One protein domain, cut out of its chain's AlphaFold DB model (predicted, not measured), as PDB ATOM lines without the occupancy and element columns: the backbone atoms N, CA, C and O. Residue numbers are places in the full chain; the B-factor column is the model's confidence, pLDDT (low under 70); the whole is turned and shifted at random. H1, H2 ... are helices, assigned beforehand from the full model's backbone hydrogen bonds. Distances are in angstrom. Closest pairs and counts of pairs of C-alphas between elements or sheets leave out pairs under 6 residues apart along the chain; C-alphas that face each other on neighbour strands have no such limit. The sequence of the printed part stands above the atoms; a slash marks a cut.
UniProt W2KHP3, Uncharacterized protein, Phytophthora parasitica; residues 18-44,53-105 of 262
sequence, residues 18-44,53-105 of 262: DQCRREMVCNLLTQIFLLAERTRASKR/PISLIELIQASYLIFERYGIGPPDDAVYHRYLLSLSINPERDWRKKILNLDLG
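This is residues 18 to 44 and 53 to 105 of the 262 residues of an uncharacterized protein of Phytophthora parasitica (UniProt W2KHP3). One long helix, H1, is crossed by H2 of the helical hairpin H2 and H3, while short H4 runs side by side with H1. The printed part has 80 residues with four named helices, H1 to H4 along the chain, and no named strand: all helix. It is compact, with a radius of gyration of the C-alphas of 12.1 A and spans of 39 by 30 by 17 A.

H1, residues 18 to 43, measures 37.6 A from C-alpha 18 (2.013, -31.086, -3.931). H2 is residues 56 to 70, 20.6 A; H3 is 77 to 88, 16.9 A; H4 is 95 to 103, ending at C-alpha 103 (-1.427, -40.444, 0.876).

With residues 28 to 36 alone H1 touches H2 at a steep tilt of 65 degrees, closest C-alphas Ile 32 and Ser 63, 5.3 A. With residues 22 to 33 alone it touches H4, opposite ways at a shallow tilt of 6 degrees, closest C-alphas Cys 26 and Ile 99, 6.3 A. H2 and H4 are apart. Every O i to N i+4 pair is within hydrogen-bond range in H1, H3 and H4; in H2 10 of 11.

Residues 45 to 52 are not printed; C-alphas 44 and 53 are 13.6 A apart. Mean pLDDT of the printed part is 74.7; 22 residues are under 70, among them 88 to 93.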
ATOM      1  N   ASP A  18       1.524 -30.052  -4.842       59.97
ATOM      2  CA  ASP A  18       2.013 -31.086  -3.931       59.97
ATOM      3  C   ASP A  18       1.072 -32.289  -3.802       59.97
ATOM      4  O   ASP A  18       1.536 -33.415  -3.639       59.97
ATOM      5  N   GLN A  19      -0.243 -32.082  -3.888       66.50
ATOM      6  CA  GLN A  19      -1.230 -33.164  -3.864       66.50
ATOM      7  C   GLN A  19      -1.173 -33.992  -5.149       66.50
ATOM      8  O   GLN A  19      -1.148 -35.215  -5.089       66.50
ATOM      9  N   CYS A  20      -1.066 -33.332  -6.305       64.31
ATOM     10  CA  CYS A  20      -0.898 -34.012  -7.592       64.31
ATOM     11  C   CYS A  20       0.395 -34.851  -7.624       64.31
ATOM     12  O   CYS A  20       0.399 -36.004  -8.055       64.31
ATOM     13  N   ARG A  21       1.494 -34.303  -7.087       66.88
ATOM     14  CA  ARG A  21       2.769 -35.024  -6.955       66.88
ATOM     15  C   ARG A  21       2.669 -36.221  -6.009       66.88
ATOM     16  O   ARG A  21       3.200 -37.281  -6.327       66.88
ATOM     17  N   ARG A  22       1.979 -36.077  -4.874       69.19
ATOM     18  CA  ARG A  22       1.731 -37.184  -3.935       69.19
ATOM     19  C   ARG A  22       0.933 -38.314  -4.580       69.19
ATOM     20  O   ARG A  22       1.378 -39.455  -4.525       69.19
ATOM     21  N   GLU A  23      -0.163 -37.990  -5.262       71.44
ATOM     22  CA  GLU A  23      -0.985 -38.971  -5.986       71.44
ATOM     23  C   GLU A  23      -0.146 -39.750  -7.016       71.44
ATOM     24  O   GLU A  23      -0.224 -40.975  -7.100       71.44
ATOM     25  N   MET A  24       0.732 -39.058  -7.749       74.94
ATOM     26  CA  MET A  24       1.643 -39.686  -8.709       74.94
ATOM     27  C   MET A  24       2.636 -40.649  -8.039       74.94
ATOM     28  O   MET A  24       2.841 -41.757  -8.533       74.94
ATOM     29  N   VAL A  25       3.219 -40.261  -6.900       76.50
ATOM     30  CA  VAL A  25       4.123 -41.121  -6.118       76.50
ATOM     31  C   VAL A  25       3.385 -42.365  -5.614       76.50
ATOM     32  O   VAL A  25       3.885 -43.474  -5.783       76.50
ATOM     33  N   CYS A  26       2.181 -42.210  -5.058       75.00
ATOM     34  CA  CYS A  26       1.362 -43.330  -4.581       75.00
ATOM     35  C   CYS A  26       1.015 -44.310  -5.711       75.00
ATOM     36  O   CYS A  26       1.135 -45.528  -5.541       75.00
ATOM     37  N   ASN A  27       0.652 -43.791  -6.887       77.75
ATOM     38  CA  ASN A  27       0.365 -44.608  -8.065       77.75
ATOM     39  C   ASN A  27       1.592 -45.412  -8.509       77.75
ATOM     40  O   ASN A  27       1.482 -46.608  -8.778       77.75
ATOM     41  N   LEU A  28       2.766 -44.779  -8.544       81.69
ATOM     42  CA  LEU A  28       4.009 -45.438  -8.936       81.69
ATOM     43  C   LEU A  28       4.399 -46.538  -7.937       81.69
ATOM     44  O   LEU A  28       4.662 -47.670  -8.337       81.69
ATOM     45  N   LEU A  29       4.352 -46.245  -6.634       82.75
ATOM     46  CA  LEU A  29       4.635 -47.216  -5.569       82.75
ATOM     47  C   LEU A  29       3.675 -48.412  -5.605       82.75
ATOM     48  O   LEU A  29       4.092 -49.551  -5.396       82.75
ATOM     49  N   THR A  30       2.407 -48.173  -5.937       82.56
ATOM     50  CA  THR A  30       1.412 -49.238  -6.110       82.56
ATOM     51  C   THR A  30       1.777 -50.160  -7.270       82.56
ATOM     52  O   THR A  30       1.688 -51.380  -7.143       82.56
ATOM     53  N   GLN A  31       2.230 -49.611  -8.399       81.81
ATOM     54  CA  GLN A  31       2.657 -50.424  -9.539       81.81
ATOM     55  C   GLN A  31       3.903 -51.256  -9.235       81.81
ATOM     56  O   GLN A  31       3.965 -52.421  -9.625       81.81
ATOM     57  N   ILE A  32       4.857 -50.682  -8.499       84.75
ATOM     58  CA  ILE A  32       6.053 -51.387  -8.026       84.75
ATOM     59  C   ILE A  32       5.648 -52.574  -7.150       84.75
ATOM     60  O   ILE A  32       6.094 -53.696  -7.385       84.75
ATOM     61  N   PHE A  33       4.744 -52.346  -6.196       82.94
ATOM     62  CA  PHE A  33       4.207 -53.396  -5.334       82.94
ATOM     63  C   PHE A  33       3.513 -54.507  -6.138       82.94
ATOM     64  O   PHE A  33       3.802 -55.685  -5.941       82.94
ATOM     65  N   LEU A  34       2.639 -54.151  -7.083       83.06
ATOM     66  CA  LEU A  34       1.937 -55.133  -7.916       83.06
ATOM     67  C   LEU A  34       2.893 -55.956  -8.785       83.06
ATOM     68  O   LEU A  34       2.654 -57.143  -9.015       83.06
ATOM     69  N   LEU A  35       3.969 -55.344  -9.282       83.50
ATOM     70  CA  LEU A  35       4.987 -56.049 -10.051       83.50
ATOM     71  C   LEU A  35       5.802 -57.004  -9.167       83.50
ATOM     72  O   LEU A  35       6.049 -58.140  -9.579       83.50
ATOM     73  N   ALA A  36       6.176 -56.577  -7.959       83.50
ATOM     74  CA  ALA A  36       6.865 -57.424  -6.988       83.50
ATOM     75  C   ALA A  36       6.003 -58.635  -6.595       83.50
ATOM     76  O   ALA A  36       6.471 -59.769  -6.679       83.50
ATOM     77  N   GLU A  37       4.717 -58.419  -6.295       81.12
ATOM     78  CA  GLU A  37       3.756 -59.493  -6.003       81.12
ATOM     79  C   GLU A  37       3.632 -60.491  -7.152       81.12
ATOM     80  O   GLU A  37       3.691 -61.697  -6.930       81.12
ATOM     81  N   ARG A  38       3.501 -60.017  -8.398       82.19
ATOM     82  CA  ARG A  38       3.437 -60.910  -9.567       82.19
ATOM     83  C   ARG A  38       4.717 -61.715  -9.743       82.19
ATOM     84  O   ARG A  38       4.658 -62.908 -10.031       82.19
ATOM     85  N   THR A  39       5.868 -61.075  -9.555       80.31
ATOM     86  CA  THR A  39       7.176 -61.730  -9.676       80.31
ATOM     87  C   THR A  39       7.352 -62.796  -8.601       80.31
ATOM     88  O   THR A  39       7.892 -63.869  -8.868       80.31
ATOM     89  N   ARG A  40       6.841 -62.537  -7.399       74.31
ATOM     90  CA  ARG A  40       6.831 -63.490  -6.296       74.31
ATOM     91  C   ARG A  40       5.847 -64.632  -6.527       74.31
ATOM     92  O   ARG A  40       6.232 -65.785  -6.384       74.31
ATOM     93  N   ALA A  41       4.621 -64.337  -6.953       71.69
ATOM     94  CA  ALA A  41       3.614 -65.340  -7.297       71.69
ATOM     95  C   ALA A  41       4.097 -66.277  -8.415       71.69
ATOM     96  O   ALA A  41       3.842 -67.474  -8.362       71.69
ATOM     97  N   SER A  42       4.864 -65.758  -9.378       73.62
ATOM     98  CA  SER A  42       5.486 -66.567 -10.432       73.62
ATOM     99  C   SER A  42       6.605 -67.485  -9.926       73.62
ATOM    100  O   SER A  42       6.900 -68.479 -10.581       73.62
ATOM    101  N   LYS A  43       7.260 -67.145  -8.808       69.25
ATOM    102  CA  LYS A  43       8.356 -67.925  -8.204       69.25
ATOM    103  C   LYS A  43       7.874 -68.875  -7.103       69.25
ATOM    104  O   LYS A  43       8.603 -69.788  -6.731       69.25
ATOM    105  N   ARG A  44       6.668 -68.663  -6.563       64.12
ATOM    106  CA  ARG A  44       6.110 -69.461  -5.467       64.12
ATOM    107  C   ARG A  44       5.397 -70.696  -6.013       64.12
ATOM    108  O   ARG A  44       4.287 -70.615  -6.531       64.12
ATOM    109  N   PRO A  53       5.963 -60.822   4.446       69.44
ATOM    110  CA  PRO A  53       5.773 -59.528   3.810       69.44
ATOM    111  C   PRO A  53       6.815 -59.351   2.703       69.44
ATOM    112  O   PRO A  53       7.960 -59.771   2.858       69.44
ATOM    113  N   ILE A  54       6.426 -58.732   1.583       75.75
ATOM    114  CA  ILE A  54       7.362 -58.438   0.485       75.75
ATOM    115  C   ILE A  54       8.562 -57.690   1.054       75.75
ATOM    116  O   ILE A  54       8.406 -56.709   1.792       75.75
ATOM    117  N   SER A  55       9.756 -58.154   0.719       80.69
ATOM    118  CA  SER A  55      10.981 -57.529   1.191       80.69
ATOM    119  C   SER A  55      11.216 -56.188   0.489       80.69
ATOM    120  O   SER A  55      10.823 -55.963  -0.658       80.69
ATOM    121  N   LEU A  56      11.918 -55.276   1.166       79.62
ATOM    122  CA  LEU A  56      12.328 -54.005   0.565       79.62
ATOM    123  C   LEU A  56      13.179 -54.222  -0.700       79.62
ATOM    124  O   LEU A  56      13.069 -53.463  -1.658       79.62
ATOM    125  N   ILE A  57      13.991 -55.280  -0.720       79.12
ATOM    126  CA  ILE A  57      14.853 -55.630  -1.854       79.12
ATOM    127  C   ILE A  57      14.009 -56.006  -3.078       79.12
ATOM    128  O   ILE A  57      14.280 -55.509  -4.168       79.12
ATOM    129  N   GLU A  58      12.954 -56.808  -2.911       83.12
ATOM    130  CA  GLU A  58      12.036 -57.155  -4.007       83.12
ATOM    131  C   GLU A  58      11.334 -55.918  -4.579       83.12
ATOM    132  O   GLU A  58      11.159 -55.809  -5.793       83.12
ATOM    133  N   LEU A  59      10.979 -54.954  -3.728       83.56
ATOM    134  CA  LEU A  59      10.393 -53.689  -4.174       83.56
ATOM    135  C   LEU A  59      11.400 -52.816  -4.923       83.56
ATOM    136  O   LEU A  59      11.058 -52.258  -5.962       83.56
ATOM    137  N   ILE A  60      12.642 -52.718  -4.439       83.19
ATOM    138  CA  ILE A  60      13.713 -51.991  -5.132       83.19
ATOM    139  C   ILE A  60      13.976 -52.634  -6.501       83.19
ATOM    140  O   ILE A  60      14.011 -51.932  -7.509       83.19
ATOM    141  N   GLN A  61      14.057 -53.963  -6.573       82.94
ATOM    142  CA  GLN A  61      14.242 -54.686  -7.833       82.94
ATOM    143  C   GLN A  61      13.083 -54.454  -8.813       82.94
ATOM    144  O   GLN A  61      13.318 -54.154  -9.983       82.94
ATOM    145  N   ALA A  62      11.836 -54.534  -8.339       84.00
ATOM    146  CA  ALA A  62      10.662 -54.239  -9.158       84.00
ATOM    147  C   ALA A  62      10.625 -52.771  -9.612       84.00
ATOM    148  O   ALA A  62      10.167 -52.477 -10.719       84.00
ATOM    149  N   SER A  63      11.134 -51.847  -8.793       83.31
ATOM    150  CA  SER A  63      11.115 -50.423  -9.117       83.31
ATOM    151  C   SER A  63      11.942 -50.071 -10.345       83.31
ATOM    152  O   SER A  63      11.484 -49.260 -11.139       83.31
ATOM    153  N   TYR A  64      13.064 -50.753 -10.589       81.31
ATOM    154  CA  TYR A  64      13.887 -50.499 -11.774       81.31
ATOM    155  C   TYR A  64      13.130 -50.730 -13.086       81.31
ATOM    156  O   TYR A  64      13.218 -49.908 -13.994       81.31
ATOM    157  N   LEU A  65      12.339 -51.803 -13.175       81.50
ATOM    158  CA  LEU A  65      11.552 -52.114 -14.376       81.50
ATOM    159  C   LEU A  65      10.416 -51.111 -14.603       81.50
ATOM    160  O   LEU A  65      10.050 -50.822 -15.743       81.50
ATOM    161  N   ILE A  66       9.835 -50.592 -13.521       80.94
ATOM    162  CA  ILE A  66       8.807 -49.554 -13.598       80.94
ATOM    163  C   ILE A  66       9.450 -48.223 -13.992       80.94
ATOM    164  O   ILE A  66       8.974 -47.573 -14.916       80.94
ATOM    165  N   PHE A  67      10.559 -47.838 -13.366       83.62
ATOM    166  CA  PHE A  67      11.258 -46.592 -13.674       83.62
ATOM    167  C   PHE A  67      11.739 -46.548 -15.124       83.62
ATOM    168  O   PHE A  67      11.499 -45.550 -15.795       83.62
ATOM    169  N   GLU A  68      12.285 -47.648 -15.652       79.12
ATOM    170  CA  GLU A  68      12.674 -47.751 -17.064       79.12
ATOM    171  C   GLU A  68      11.475 -47.548 -18.008       79.12
ATOM    172  O   GLU A  68      11.572 -46.790 -18.972       79.12
ATOM    173  N   ARG A  69      10.304 -48.127 -17.697       77.31
ATOM    174  CA  ARG A  69       9.071 -47.921 -18.487       77.31
ATOM    175  C   ARG A  69       8.566 -46.482 -18.467       77.31
ATOM    176  O   ARG A  69       7.989 -46.033 -19.453       77.31
ATOM    177  N   TYR A  70       8.742 -45.785 -17.348       77.12
ATOM    178  CA  TYR A  70       8.322 -44.393 -17.187       77.12
ATOM    179  C   TYR A  70       9.410 -43.383 -17.589       77.12
ATOM    180  O   TYR A  70       9.166 -42.181 -17.508       77.12
ATOM    181  N   GLY A  71      10.591 -43.843 -18.020       74.38
ATOM    182  CA  GLY A  71      11.731 -42.974 -18.326       74.38
ATOM    183  C   GLY A  71      12.281 -42.232 -17.103       74.38
ATOM    184  O   GLY A  71      12.900 -41.183 -17.250       74.38
ATOM    185  N   ILE A  72      12.034 -42.747 -15.893       75.75
ATOM    186  CA  ILE A  72      12.508 -42.161 -14.636       75.75
ATOM    187  C   ILE A  72      13.962 -42.590 -14.443       75.75
ATOM    188  O   ILE A  72      14.254 -43.772 -14.267       75.75
ATOM    189  N   GLY A  73      14.870 -41.620 -14.478       72.62
ATOM    190  CA  GLY A  73      16.293 -41.815 -14.221       72.62
ATOM    191  C   GLY A  73      16.801 -40.945 -13.069       72.62
ATOM    192  O   GLY A  73      16.019 -40.250 -12.411       72.62
ATOM    193  N   PRO A  74      18.120 -40.948 -12.827       67.00
ATOM    194  CA  PRO A  74      18.741 -40.046 -11.865       67.00
ATOM    195  C   PRO A  74      18.483 -38.575 -12.224       67.00
ATOM    196  O   PRO A  74      18.650 -38.218 -13.392       67.00
ATOM    197  N   PRO A  75      18.114 -37.693 -11.267       62.75
ATOM    198  CA  PRO A  75      18.061 -37.877  -9.807       62.75
ATOM    199  C   PRO A  75      16.670 -38.225  -9.235       62.75
ATOM    200  O   PRO A  75      16.510 -38.285  -8.009       62.75
ATOM    201  N   ASP A  76      15.653 -38.368 -10.085       68.06
ATOM    202  CA  ASP A  76      14.263 -38.552  -9.659       68.06
ATOM    203  C   ASP A  76      14.038 -39.948  -9.064       68.06
ATOM    204  O   ASP A  76      13.339 -40.088  -8.059       68.06
ATOM    205  N   ASP A  77      14.723 -40.968  -9.585       72.88
ATOM    206  CA  ASP A  77      14.782 -42.324  -9.017       72.88
ATOM    207  C   ASP A  77      15.141 -42.335  -7.513       72.88
ATOM    208  O   ASP A  77      14.509 -43.023  -6.708       72.88
ATOM    209  N   ALA A  78      16.083 -41.488  -7.091       73.00
ATOM    210  CA  ALA A  78      16.542 -41.364  -5.716       73.00
ATOM    211  C   ALA A  78      15.473 -40.765  -4.795       73.00
ATOM    212  O   ALA A  78      15.525 -40.953  -3.576       73.00
ATOM    213  N   VAL A  79      14.515 -40.011  -5.338       75.50
ATOM    214  CA  VAL A  79      13.358 -39.514  -4.585       75.50
ATOM    215  C   VAL A  79      12.390 -40.667  -4.316       75.50
ATOM    216  O   VAL A  79      11.945 -40.839  -3.181       75.50
ATOM    217  N   TYR A  80      12.133 -41.515  -5.311       75.44
ATOM    218  CA  TYR A  80      11.263 -42.681  -5.154       75.44
ATOM    219  C   TYR A  80      11.871 -43.756  -4.248       75.44
ATOM    220  O   TYR A  80      11.173 -44.290  -3.386       75.44
ATOM    221  N   HIS A  81      13.179 -44.009  -4.348       78.88
ATOM    222  CA  HIS A  81      13.876 -44.894  -3.413       78.88
ATOM    223  C   HIS A  81      13.862 -44.353  -1.981       78.88
ATOM    224  O   HIS A  81      13.666 -45.121  -1.039       78.88
ATOM    225  N   ARG A  82      13.971 -43.030  -1.792       76.19
ATOM    226  CA  ARG A  82      13.772 -42.411  -0.472       76.19
ATOM    227  C   ARG A  82      12.368 -42.657   0.068       76.19
ATOM    228  O   ARG A  82      12.244 -42.957   1.247       76.19
ATOM    229  N   TYR A  83      11.329 -42.592  -0.765       76.25
ATOM    230  CA  TYR A  83       9.974 -42.939  -0.329       76.25
ATOM    231  C   TYR A  83       9.830 -44.422   0.028       76.25
ATOM    232  O   TYR A  83       9.236 -44.730   1.057       76.25
ATOM    233  N   LEU A  84      10.418 -45.333  -0.752       79.12
ATOM    234  CA  LEU A  84      10.437 -46.765  -0.428       79.12
ATOM    235  C   LEU A  84      11.117 -47.037   0.924       79.12
ATOM    236  O   LEU A  84      10.588 -47.801   1.732       79.12
ATOM    237  N   LEU A  85      12.231 -46.355   1.207       80.56
ATOM    238  CA  LEU A  85      12.922 -46.418   2.499       80.56
ATOM    239  C   LEU A  85      12.096 -45.794   3.635       80.56
ATOM    240  O   LEU A  85      12.019 -46.354   4.721       80.56
ATOM    241  N   SER A  86      11.409 -44.672   3.405       75.88
ATOM    242  CA  SER A  86      10.488 -44.105   4.403       75.88
ATOM    243  C   SER A  86       9.382 -45.091   4.784       75.88
ATOM    244  O   SER A  86       8.970 -45.154   5.941       75.88
ATOM    245  N   LEU A  87       8.895 -45.871   3.815       72.69
ATOM    246  CA  LEU A  87       7.866 -46.875   4.050       72.69
ATOM    247  C   LEU A  87       8.390 -48.093   4.817       72.69
ATOM    248  O   LEU A  87       7.588 -48.726   5.497       72.69
ATOM    249  N   SER A  88       9.689 -48.412   4.781       69.62
ATOM    250  CA  SER A  88      10.242 -49.519   5.579       69.62
ATOM    251  C   SER A  88      10.297 -49.207   7.078       69.62
ATOM    252  O   SER A  88      10.284 -50.133   7.880       69.62
ATOM    253  N   ILE A  89      10.289 -47.924   7.457       69.25
ATOM    254  CA  ILE A  89      10.277 -47.466   8.859       69.25
ATOM    255  C   ILE A  89       8.897 -47.679   9.510       69.25
ATOM    256  O   ILE A  89       8.789 -47.783  10.730       69.25
ATOM    257  N   ASN A  90       7.822 -47.759   8.717       66.62
ATOM    258  CA  ASN A  90       6.478 -47.974   9.250       66.62
ATOM    259  C   ASN A  90       6.330 -49.404   9.816       66.62
ATOM    260  O   ASN A  90       6.629 -50.362   9.094       66.62
ATOM    261  N   PRO A  91       5.782 -49.570  11.042       59.75
ATOM    262  CA  PRO A  91       5.629 -50.878  11.696       59.75
ATOM    263  C   PRO A  91       4.574 -51.775  11.026       59.75
ATOM    264  O   PRO A  91       4.464 -52.958  11.337       59.75
ATOM    265  N   GLU A  92       3.784 -51.213  10.111       68.62
ATOM    266  CA  GLU A  92       2.741 -51.920   9.376       68.62
ATOM    267  C   GLU A  92       3.341 -53.024   8.490       68.62
ATOM    268  O   GLU A  92       4.306 -52.808   7.760       68.62
ATOM    269  N   ARG A  93       2.775 -54.230   8.517       66.44
ATOM    270  CA  ARG A  93       3.289 -55.337   7.690       66.44
ATOM    271  C   ARG A  93       2.750 -55.292   6.263       66.44
ATOM    272  O   ARG A  93       3.427 -55.732   5.339       66.44
ATOM    273  N   ASP A  94       1.559 -54.726   6.082       74.44
ATOM    274  CA  ASP A  94       0.906 -54.624   4.782       74.44
ATOM    275  C   ASP A  94       1.380 -53.384   4.006       74.44
ATOM    276  O   ASP A  94       1.117 -52.233   4.369       74.44
ATOM    277  N   TRP A  95       2.055 -53.624   2.883       72.56
ATOM    278  CA  TRP A  95       2.526 -52.575   1.982       72.56
ATOM    279  C   TRP A  95       1.395 -51.740   1.373       72.56
ATOM    280  O   TRP A  95       1.594 -50.553   1.113       72.56
ATOM    281  N   ARG A  96       0.191 -52.298   1.205       75.31
ATOM    282  CA  ARG A  96      -0.971 -51.539   0.715       75.31
ATOM    283  C   ARG A  96      -1.389 -50.482   1.727       75.31
ATOM    284  O   ARG A  96      -1.607 -49.328   1.363       75.31
ATOM    285  N   LYS A  97      -1.421 -50.853   3.009       73.12
ATOM    286  CA  LYS A  97      -1.692 -49.920   4.111       73.12
ATOM    287  C   LYS A  97      -0.567 -48.896   4.273       73.12
ATOM    288  O   LYS A  97      -0.849 -47.723   4.490       73.12
ATOM    289  N   LYS A  98       0.697 -49.301   4.086       76.81
ATOM    290  CA  LYS A  98       1.853 -48.383   4.068       76.81
ATOM    291  C   LYS A  98       1.714 -47.292   3.002       76.81
ATOM    292  O   LYS A  98       1.951 -46.125   3.303       76.81
ATOM    293  N   ILE A  99       1.305 -47.655   1.786       75.81
ATOM    294  CA  ILE A  99       1.105 -46.704   0.683       75.81
ATOM    295  C   ILE A  99      -0.129 -45.825   0.934       75.81
ATOM    296  O   ILE A  99      -0.067 -44.620   0.714       75.81
ATOM    297  N   LEU A 100      -1.221 -46.382   1.466       71.25
ATOM    298  CA  LEU A 100      -2.411 -45.599   1.820       71.25
ATOM    299  C   LEU A 100      -2.099 -44.535   2.892       71.25
ATOM    300  O   LEU A 100      -2.507 -43.382   2.775       71.25
ATOM    301  N   ASN A 101      -1.312 -44.896   3.909       69.06
ATOM    302  CA  ASN A 101      -0.899 -43.973   4.971       69.06
ATOM    303  C   ASN A 101       0.032 -42.855   4.464       69.06
ATOM    304  O   ASN A 101       0.064 -41.771   5.048       69.06
ATOM    305  N   LEU A 102       0.756 -43.093   3.363       68.62
ATOM    306  CA  LEU A 102       1.559 -42.075   2.679       68.62
ATOM    307  C   LEU A 102       0.677 -40.970   2.078       68.62
ATOM    308  O   LEU A 102       1.030 -39.792   2.160       68.62
ATOM    309  N   ASP A 103      -0.462 -41.356   1.499       60.69
ATOM    310  CA  ASP A 103      -1.427 -40.444   0.876       60.69
ATOM    311  C   ASP A 103      -2.178 -39.605   1.925       60.69
ATOM    312  O   ASP A 103      -2.473 -38.428   1.716       60.69
ATOM    313  N   LEU A 104      -2.381 -40.172   3.120       56.22
ATOM    314  CA  LEU A 104      -3.051 -39.531   4.257       56.22
ATOM    315  C   LEU A 104      -2.172 -38.531   5.040       56.22
ATOM    316  O   LEU A 104      -2.591 -38.010   6.071       56.22
ATOM    317  N   GLY A 105      -0.962 -38.221   4.562       53.69
ATOM    318  CA  GLY A 105      -0.118 -37.151   5.114       53.69
ATOM    319  C   GLY A 105       0.764 -37.548   6.304       53.69
ATOM    320  O   GLY A 105       1.504 -36.707   6.822       53.69
TER     321      GLY A 105